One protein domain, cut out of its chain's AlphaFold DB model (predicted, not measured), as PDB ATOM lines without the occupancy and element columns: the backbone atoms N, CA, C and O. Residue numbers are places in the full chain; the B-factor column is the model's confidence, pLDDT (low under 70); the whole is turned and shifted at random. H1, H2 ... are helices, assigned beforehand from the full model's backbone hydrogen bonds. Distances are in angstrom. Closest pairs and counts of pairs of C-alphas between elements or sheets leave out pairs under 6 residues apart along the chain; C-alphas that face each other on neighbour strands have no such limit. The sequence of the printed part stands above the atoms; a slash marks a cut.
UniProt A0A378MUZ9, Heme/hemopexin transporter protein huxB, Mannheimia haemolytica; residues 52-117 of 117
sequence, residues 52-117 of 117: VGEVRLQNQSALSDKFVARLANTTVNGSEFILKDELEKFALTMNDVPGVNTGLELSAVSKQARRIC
ATOM      1  N   VAL A  52      -6.900 -46.008  33.944       76.12
ATOM      2  CA  VAL A  52      -7.296 -44.604  34.088       76.12
ATOM      3  C   VAL A  52      -6.125 -43.708  33.720       76.12
ATOM      4  O   VAL A  52      -5.042 -43.810  34.286       76.12
ATOM      5  N   GLY A  53      -6.339 -42.851  32.722       72.75
ATOM      6  CA  GLY A  53      -5.333 -41.889  32.275       72.75
ATOM      7  C   GLY A  53      -5.397 -40.561  33.025       72.75
ATOM      8  O   GLY A  53      -4.365 -40.014  33.395       72.75
ATOM      9  N   GLU A  54      -6.603 -40.039  33.244       77.50
ATOM     10  CA  GLU A  54      -6.829 -38.743  33.878       77.50
ATOM     11  C   GLU A  54      -8.046 -38.839  34.803       77.50
ATOM     12  O   GLU A  54      -9.075 -39.395  34.421       77.50
ATOM     13  N   VAL A  55      -7.928 -38.281  36.008       77.94
ATOM     14  CA  VAL A  55      -9.049 -38.094  36.935       77.94
ATOM     15  C   VAL A  55      -9.319 -36.598  37.018       77.94
ATOM     16  O   VAL A  55      -8.461 -35.840  37.470       77.94
ATOM     17  N   ARG A  56     -10.505 -36.167  36.579       80.56
ATOM     18  CA  ARG A  56     -10.945 -34.771  36.693       80.56
ATOM     19  C   ARG A  56     -11.892 -34.626  37.870       80.56
ATOM     20  O   ARG A  56     -12.860 -35.371  37.976       80.56
ATOM     21  N   LEU A  57     -11.616 -33.647  38.724       79.94
ATOM     22  CA  LEU A  57     -12.439 -33.327  39.883       79.94
ATOM     23  C   LEU A  57     -13.125 -31.978  39.669       79.94
ATOM     24  O   LEU A  57     -12.463 -30.976  39.414       79.94
ATOM     25  N   GLN A  58     -14.446 -31.961  39.816       81.31
ATOM     26  CA  GLN A  58     -15.237 -30.740  39.926       81.31
ATOM     27  C   GLN A  58     -15.873 -30.727  41.313       81.31
ATOM     28  O   GLN A  58     -16.880 -31.388  41.547       81.31
ATOM     29  N   ASN A  59     -15.243 -30.026  42.251       79.31
ATOM     30  CA  ASN A  59     -15.716 -29.940  43.625       79.31
ATOM     31  C   ASN A  59     -16.385 -28.584  43.863       79.31
ATOM     32  O   ASN A  59     -15.767 -27.540  43.687       79.31
ATOM     33  N   GLN A  60     -17.654 -28.616  44.262       81.50
ATOM     34  CA  GLN A  60     -18.426 -27.431  44.658       81.50
ATOM     35  C   GLN A  60     -18.825 -27.480  46.141       81.50
ATOM     36  O   GLN A  60     -19.634 -26.678  46.600       81.50
ATOM     37  N   SER A  61     -18.285 -28.444  46.889       82.31
ATOM     38  CA  SER A  61     -18.578 -28.648  48.307       82.31
ATOM     39  C   SER A  61     -17.560 -27.949  49.208       82.31
ATOM     40  O   SER A  61     -16.536 -27.442  48.756       82.31
ATOM     41  N   ALA A  62     -17.813 -27.984  50.516       83.62
ATOM     42  CA  ALA A  62     -16.869 -27.506  51.525       83.62
ATOM     43  C   ALA A  62     -15.667 -28.450  51.752       83.62
ATOM     44  O   ALA A  62     -14.766 -28.118  52.526       83.62
ATOM     45  N   LEU A  63     -15.637 -29.635  51.123       84.19
ATOM     46  CA  LEU A  63     -14.504 -30.550  51.239       84.19
ATOM     47  C   LEU A  63     -13.255 -29.970  50.579       84.19
ATOM     48  O   LEU A  63     -13.316 -29.327  49.537       84.19
ATOM     49  N   SER A  64     -12.094 -30.282  51.150       87.06
ATOM     50  CA  SER A  64     -10.818 -29.941  50.529       87.06
ATOM     51  C   SER A  64     -10.598 -30.748  49.248       87.06
ATOM     52  O   SER A  64     -10.548 -31.979  49.294       87.06
ATOM     53  N   ASP A  65     -10.325 -30.063  48.137       85.12
ATOM     54  CA  ASP A  65      -9.954 -30.689  46.859       85.12
ATOM     55  C   ASP A  65      -8.808 -31.688  47.006       85.12
ATOM     56  O   ASP A  65      -8.812 -32.754  46.397       85.12
ATOM     57  N   LYS A  66      -7.833 -31.383  47.872       86.19
ATOM     58  CA  LYS A  66      -6.686 -32.259  48.130       86.19
ATOM     59  C   LYS A  66      -7.106 -33.587  48.757       86.19
ATOM     60  O   LYS A  66      -6.514 -34.622  48.455       86.19
ATOM     61  N   PHE A  67      -8.101 -33.560  49.641       85.00
ATOM     62  CA  PHE A  67      -8.635 -34.767  50.261       85.00
ATOM     63  C   PHE A  67      -9.377 -35.617  49.227       85.00
ATOM     64  O   PHE A  67      -9.078 -36.803  49.088       85.00
ATOM     65  N   VAL A  68     -10.260 -34.992  48.444       84.00
ATOM     66  CA  VAL A  68     -11.043 -35.680  47.410       84.00
ATOM     67  C   VAL A  68     -10.138 -36.267  46.325       84.00
ATOM     68  O   VAL A  68     -10.278 -37.435  45.972       84.00
ATOM     69  N   ALA A  69      -9.146 -35.507  45.855       84.06
ATOM     70  CA  ALA A  69      -8.175 -35.975  44.871       84.06
ATOM     71  C   ALA A  69      -7.352 -37.163  45.388       84.06
ATOM     72  O   ALA A  69      -7.114 -38.119  44.651       84.06
ATOM     73  N   ARG A  70      -6.937 -37.143  46.661       84.12
ATOM     74  CA  ARG A  70      -6.211 -38.265  47.267       84.12
ATOM     75  C   ARG A  70      -7.082 -39.516  47.343       84.12
ATOM     76  O   ARG A  70      -6.613 -40.586  46.971       84.12
ATOM     77  N   LEU A  71      -8.328 -39.375  47.794       80.19
ATOM     78  CA  LEU A  71      -9.263 -40.492  47.918       80.19
ATOM     79  C   LEU A  71      -9.598 -41.107  46.550       80.19
ATOM     80  O   LEU A  71      -9.553 -42.329  46.397       80.19
ATOM     81  N   ALA A  72      -9.845 -40.263  45.544       80.06
ATOM     82  CA  ALA A  72     -10.053 -40.698  44.167       80.06
ATOM     83  C   ALA A  72      -8.821 -41.444  43.631       80.06
ATOM     84  O   ALA A  72      -8.942 -42.546  43.109       80.06
ATOM     85  N   ASN A  73      -7.617 -40.901  43.828       79.81
ATOM     86  CA  ASN A  73      -6.384 -41.522  43.346       79.81
ATOM     87  C   ASN A  73      -6.117 -42.893  43.993       79.81
ATOM     88  O   ASN A  73      -5.722 -43.827  43.303       79.81
ATOM     89  N   THR A  74      -6.353 -43.039  45.301       76.56
ATOM     90  CA  THR A  74      -6.171 -44.323  45.998       76.56
ATOM     91  C   THR A  74      -7.182 -45.378  45.556       76.56
ATOM     92  O   THR A  74      -6.829 -46.551  45.493       76.56
ATOM     93  N   THR A  75      -8.409 -44.976  45.220       74.44
ATOM     94  CA  THR A  75      -9.451 -45.916  44.782       74.44
ATOM     95  C   THR A  75      -9.287 -46.313  43.317       74.44
ATOM     96  O   THR A  75      -9.477 -47.466  42.964       74.44
ATOM     97  N   VAL A  76      -8.904 -45.366  42.459       73.69
ATOM     98  CA  VAL A  76      -8.880 -45.555  41.002       73.69
ATOM     99  C   VAL A  76      -7.546 -46.106  40.489       73.69
ATOM    100  O   VAL A  76      -7.531 -46.882  39.537       73.69
ATOM    101  N   ASN A  77      -6.425 -45.715  41.103       68.69
ATOM    102  CA  ASN A  77      -5.078 -46.127  40.684       68.69
ATOM    103  C   ASN A  77      -4.447 -47.171  41.623       68.69
ATOM    104  O   ASN A  77      -3.269 -47.494  41.480       68.69
ATOM    105  N   GLY A  78      -5.201 -47.665  42.610       64.25
ATOM    106  CA  GLY A  78      -4.724 -48.644  43.590       64.25
ATOM    107  C   GLY A  78      -4.757 -50.097  43.108       64.25
ATOM    108  O   GLY A  78      -4.069 -50.937  43.688       64.25
ATOM    109  N   SER A  79      -5.524 -50.401  42.059       64.00
ATOM    110  CA  SER A  79      -5.768 -51.756  41.560       64.00
ATOM    111  C   SER A  79      -5.246 -51.944  40.127       64.00
ATOM    112  O   SER A  79      -5.160 -51.010  39.331       64.00
ATOM    113  N   GLU A  80      -4.859 -53.179  39.782       65.50
ATOM    114  CA  GLU A  80      -4.386 -53.528  38.429       65.50
ATOM    115  C   GLU A  80      -5.502 -53.418  37.369       65.50
ATOM    116  O   GLU A  80      -5.230 -53.318  36.167       65.50
ATOM    117  N   PHE A  81      -6.757 -53.417  37.815       69.38
ATOM    118  CA  PHE A  81      -7.946 -53.341  36.988       69.38
ATOM    119  C   PHE A  81      -8.947 -52.358  37.577       69.38
ATOM    120  O   PHE A  81      -9.158 -52.348  38.781       69.38
ATOM    121  N   ILE A  82      -9.639 -51.614  36.716       74.69
ATOM    122  CA  ILE A  82     -10.736 -50.754  37.156       74.69
ATOM    123  C   ILE A  82     -11.959 -51.622  37.454       74.69
ATOM    124  O   ILE A  82     -12.616 -52.124  36.529       74.69
ATOM    125  N   LEU A  83     -12.261 -51.776  38.740       80.19
ATOM    126  CA  LEU A  83     -13.432 -52.501  39.200       80.19
ATOM    127  C   LEU A  83     -14.639 -51.571  39.318       80.19
ATOM    128  O   LEU A  83     -14.540 -50.454  39.830       80.19
ATOM    129  N   LYS A  84     -15.796 -52.048  38.861       82.12
ATOM    130  CA  LYS A  84     -17.064 -51.314  38.960       82.12
ATOM    131  C   LYS A  84     -17.420 -50.983  40.404       82.12
ATOM    132  O   LYS A  84     -17.656 -49.822  40.725       82.12
ATOM    133  N   ASP A  85     -17.374 -51.989  41.263       83.81
ATOM    134  CA  ASP A  85     -17.779 -51.869  42.660       83.81
ATOM    135  C   ASP A  85     -16.890 -50.892  43.441       83.81
ATOM    136  O   ASP A  85     -17.372 -50.203  44.336       83.81
ATOM    137  N   GLU A  86     -15.599 -50.785  43.098       81.69
ATOM    138  CA  GLU A  86     -14.687 -49.821  43.728       81.69
ATOM    139  C   GLU A  86     -15.100 -48.378  43.419       81.69
ATOM    140  O   GLU A  86     -15.121 -47.528  44.312       81.69
ATOM    141  N   LEU A  87     -15.501 -48.110  42.173       82.50
ATOM    142  CA  LEU A  87     -15.997 -46.798  41.757       82.50
ATOM    143  C   LEU A  87     -17.374 -46.491  42.351       82.50
ATOM    144  O   LEU A  87     -17.592 -45.388  42.848       82.50
ATOM    145  N   GLU A  88     -18.294 -47.456  42.350       85.06
ATOM    146  CA  GLU A  88     -19.617 -47.274  42.959       85.06
ATOM    147  C   GLU A  88     -19.503 -47.018  44.462       85.06
ATOM    148  O   GLU A  88     -20.102 -46.075  44.982       85.06
ATOM    149  N   LYS A  89     -18.661 -47.784  45.162       85.56
ATOM    150  CA  LYS A  89     -18.385 -47.566  46.584       85.56
ATOM    151  C   LYS A  89     -17.781 -46.189  46.843       85.56
ATOM    152  O   LYS A  89     -18.141 -45.552  47.835       85.56
ATOM    153  N   PHE A  90     -16.890 -45.715  45.975       83.94
ATOM    154  CA  PHE A  90     -16.348 -44.361  46.066       83.94
ATOM    155  C   PHE A  90     -17.444 -43.296  45.936       83.94
ATOM    156  O   PHE A  90     -17.517 -42.412  46.788       83.94
ATOM    157  N   ALA A  91     -18.328 -43.405  44.938       85.19
ATOM    158  CA  ALA A  91     -19.452 -42.476  44.779       85.19
ATOM    159  C   ALA A  91     -20.371 -42.469  46.007       85.19
ATOM    160  O   ALA A  91     -20.717 -41.406  46.518       85.19
ATOM    161  N   LEU A  92     -20.725 -43.651  46.517       86.12
ATOM    162  CA  LEU A  92     -21.559 -43.780  47.713       86.12
ATOM    163  C   LEU A  92     -20.892 -43.135  48.935       86.12
ATOM    164  O   LEU A  92     -21.509 -42.309  49.595       86.12
ATOM    165  N   THR A  93     -19.605 -43.413  49.164       85.81
ATOM    166  CA  THR A  93     -18.838 -42.821  50.277       85.81
ATOM    167  C   THR A  93     -18.796 -41.295  50.194       85.81
ATOM    168  O   THR A  93     -18.835 -40.608  51.210       85.81
ATOM    169  N   MET A  94     -18.701 -40.743  48.984       82.81
ATOM    170  CA  MET A  94     -18.701 -39.296  48.799       82.81
ATOM    171  C   MET A  94     -20.092 -38.682  48.997       82.81
ATOM    172  O   MET A  94     -20.185 -37.575  49.520       82.81
ATOM    173  N   ASN A  95     -21.158 -39.393  48.622       84.69
ATOM    174  CA  ASN A  95     -22.541 -38.961  48.850       84.69
ATOM    175  C   ASN A  95     -22.956 -39.018  50.330       84.69
ATOM    176  O   ASN A  95     -23.873 -38.301  50.723       84.69
ATOM    177  N   ASP A  96     -22.266 -39.804  51.160       85.38
ATOM    178  CA  ASP A  96     -22.475 -39.811  52.614       85.38
ATOM    179  C   ASP A  96     -21.960 -38.532  53.302       85.38
ATOM    180  O   ASP A  96     -22.270 -38.279  54.469       85.38
ATOM    181  N   VAL A  97     -21.181 -37.697  52.605       83.06
ATOM    182  CA  VAL A  97     -20.711 -36.421  53.149       83.06
ATOM    183  C   VAL A  97     -21.799 -35.346  52.992       83.06
ATOM    184  O   VAL A  97     -22.205 -35.035  51.869       83.06
ATOM    185  N   PRO A  98     -22.235 -34.691  54.087       78.88
ATOM    186  CA  PRO A  98     -23.235 -33.633  54.010       78.88
ATOM    187  C   PRO A  98     -22.817 -32.491  53.075       78.88
ATOM    188  O   PRO A  98     -21.728 -31.932  53.202       78.88
ATOM    189  N   GLY A  99     -23.708 -32.114  52.154       74.94
ATOM    190  CA  GLY A  99     -23.466 -31.026  51.200       74.94
ATOM    191  C   GLY A  99     -22.604 -31.411  49.994       74.94
ATOM    192  O   GLY A  99     -22.220 -30.532  49.222       74.94
ATOM    193  N   VAL A 100     -22.312 -32.700  49.809       79.75
ATOM    194  CA  VAL A 100     -21.659 -33.237  48.613       79.75
ATOM    195  C   VAL A 100     -22.699 -33.951  47.752       79.75
ATOM    196  O   VAL A 100     -23.505 -34.728  48.251       79.75
ATOM    197  N   ASN A 101     -22.672 -33.699  46.445       74.56
ATOM    198  CA  ASN A 101     -23.430 -34.470  45.467       74.56
ATOM    199  C   ASN A 101     -22.458 -34.927  44.382       74.56
ATOM    200  O   ASN A 101     -21.827 -34.088  43.732       74.56
ATOM    201  N   THR A 102     -22.264 -36.240  44.246       77.81
ATOM    202  CA  THR A 102     -21.258 -36.799  43.337       77.81
ATOM    203  C   THR A 102     -21.872 -37.512  42.146       77.81
ATOM    204  O   THR A 102     -22.785 -38.324  42.274       77.81
ATOM    205  N   GLY A 103     -21.311 -37.221  40.972       78.38
ATOM    206  CA  GLY A 103     -21.511 -37.978  39.745       78.38
ATOM    207  C   GLY A 103     -20.175 -38.541  39.276       78.38
ATOM    208  O   GLY A 103     -19.163 -37.839  39.297       78.38
ATOM    209  N   LEU A 104     -20.175 -39.806  38.863       78.94
ATOM    210  CA  LEU A 104     -19.030 -40.428  38.210       78.94
ATOM    211  C   LEU A 104     -19.334 -40.614  36.733       78.94
ATOM    212  O   LEU A 104     -20.361 -41.184  36.369       78.94
ATOM    213  N   GLU A 105     -18.405 -40.175  35.894       82.75
ATOM    214  CA  GLU A 105     -18.445 -40.406  34.459       82.75
ATOM    215  C   GLU A 105     -17.138 -41.067  34.023       82.75
ATOM    216  O   GLU A 105     -16.043 -40.636  34.390       82.75
ATOM    217  N   LEU A 106     -17.261 -42.143  33.248       77.81
ATOM    218  CA  LEU A 106     -16.138 -42.852  32.649       77.81
ATOM    219  C   LEU A 106     -16.182 -42.647  31.144       77.81
ATOM    220  O   LEU A 106     -17.041 -43.199  30.457       77.81
ATOM    221  N   SER A 107     -15.205 -41.905  30.639       79.06
ATOM    222  CA  SER A 107     -15.106 -41.594  29.218       79.06
ATOM    223  C   SER A 107     -13.872 -42.257  28.623       79.06
ATOM    224  O   SER A 107     -12.759 -42.138  29.139       79.06
ATOM    225  N   ALA A 108     -14.066 -42.981  27.521       75.94
ATOM    226  CA  ALA A 108     -12.967 -43.611  26.808       75.94
ATOM    227  C   ALA A 108     -12.128 -42.542  26.099       75.94
ATOM    228  O   ALA A 108     -12.615 -41.837  25.217       75.94
ATOM    229  N   VAL A 109     -10.846 -42.454  26.447       67.31
ATOM    230  CA  VAL A 109      -9.891 -41.632  25.701       67.31
ATOM    231  C   VAL A 109      -9.290 -42.489  24.592       67.31
ATOM    232  O   VAL A 109      -8.662 -43.517  24.855       67.31
ATOM    233  N   SER A 110      -9.465 -42.078  23.335       58.22
ATOM    234  CA  SER A 110      -8.840 -42.750  22.198       58.22
ATOM    235  C   SER A 110      -7.327 -42.543  22.249       58.22
ATOM    236  O   SER A 110      -6.805 -41.509  21.828       58.22
ATOM    237  N   LYS A 111      -6.590 -43.538  22.742       56.22
ATOM    238  CA  LYS A 111      -5.144 -43.593  22.533       56.22
ATOM    239  C   LYS A 111      -4.929 -44.063  21.096       56.22
ATOM    240  O   LYS A 111      -4.935 -45.261  20.829       56.22
ATOM    241  N   GLN A 112      -4.842 -43.116  20.156       43.31
ATOM    242  CA  GLN A 112      -4.584 -43.414  18.747       43.31
ATOM    243  C   GLN A 112      -3.326 -44.287  18.672       43.31
ATOM    244  O   GLN A 112      -2.230 -43.832  19.012       43.31
ATOM    245  N   ALA A 113      -3.476 -45.551  18.272       42.75
ATOM    246  CA  ALA A 113      -2.341 -46.409  17.983       42.75
ATOM    247  C   ALA A 113      -1.602 -45.769  16.805       42.75
ATOM    248  O   ALA A 113      -2.071 -45.814  15.667       42.75
ATOM    249  N   ARG A 114      -0.485 -45.089  17.084       38.19
ATOM    250  CA  ARG A 114       0.416 -44.625  16.033       38.19
ATOM    251  C   ARG A 114       0.844 -45.872  15.266       38.19
ATOM    252  O   ARG A 114       1.573 -46.698  15.809       38.19
ATOM    253  N   ARG A 115       0.354 -46.019  14.031       40.38
ATOM    254  CA  ARG A 115       0.950 -46.930  13.054       40.38
ATOM    255  C   ARG A 115       2.386 -46.453  12.893       40.38
ATOM    256  O   ARG A 115       2.616 -45.372  12.361       40.38
ATOM    257  N   ILE A 116       3.324 -47.207  13.446       44.94
ATOM    258  CA  ILE A 116       4.707 -47.131  13.002       44.94
ATOM    259  C   ILE A 116       4.676 -47.858  11.657       44.94
ATOM    260  O   ILE A 116       4.468 -49.072  11.624       44.94
ATOM    261  N   CYS A 117       4.673 -47.073  10.580       46.72
ATOM    262  CA  CYS A 117       4.989 -47.557   9.241       46.72
ATOM    263  C   CYS A 117       6.488 -47.840   9.149       46.72
ATOM    264  O   CYS A 117       7.253 -47.114   9.828       46.72
TER     265      CYS A 117
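This is residues 52 to 117 of the 117 residues of the protein "Heme/hemopexin transporter protein huxB" of Mannheimia haemolytica (UniProt A0A378MUZ9). Little regular structure is here: a short helical hairpin, H1 and H2 side by side, is the body, and a long stretch without a named element, residues 96 to 117, folds back past H2 and ends in a tail, residues 112 to 117, that sticks out. The printed part has 66 residues, with H1 then H2 holding 24 of them and no named strand, an all-helix class. It is loose, with a radius of gyration of the C-alphas of 14.5 A, and spans 54 by 22 by 17 A.

Find C-alpha 65 at (-9.954, -30.689, 46.859); from there H1, residues 65 to 76, runs 16.0 A. H2, residues 84 to 95, runs 16.7 A to C-alpha 95 at (-22.541, -38.961, 48.850).

Look at residues 72 to 76 of H1 and 86 to 90 of H2, where alone the two touch; the closest C-alphas, of Thr 75 and Glu 86, are 6.6 A apart. They run opposite ways at a shallow tilt of 22 degrees. In H1 and H2 every O i to N i+4 pair is within hydrogen-bond range.

The C-alphas farthest apart, of Pro 98 and Cys 117, are 54.7 A apart. The printed part has no cut, and the H1 to H2 link is short. Look for pLDDT under 70 at residues 77 to 81 and 109 to 117.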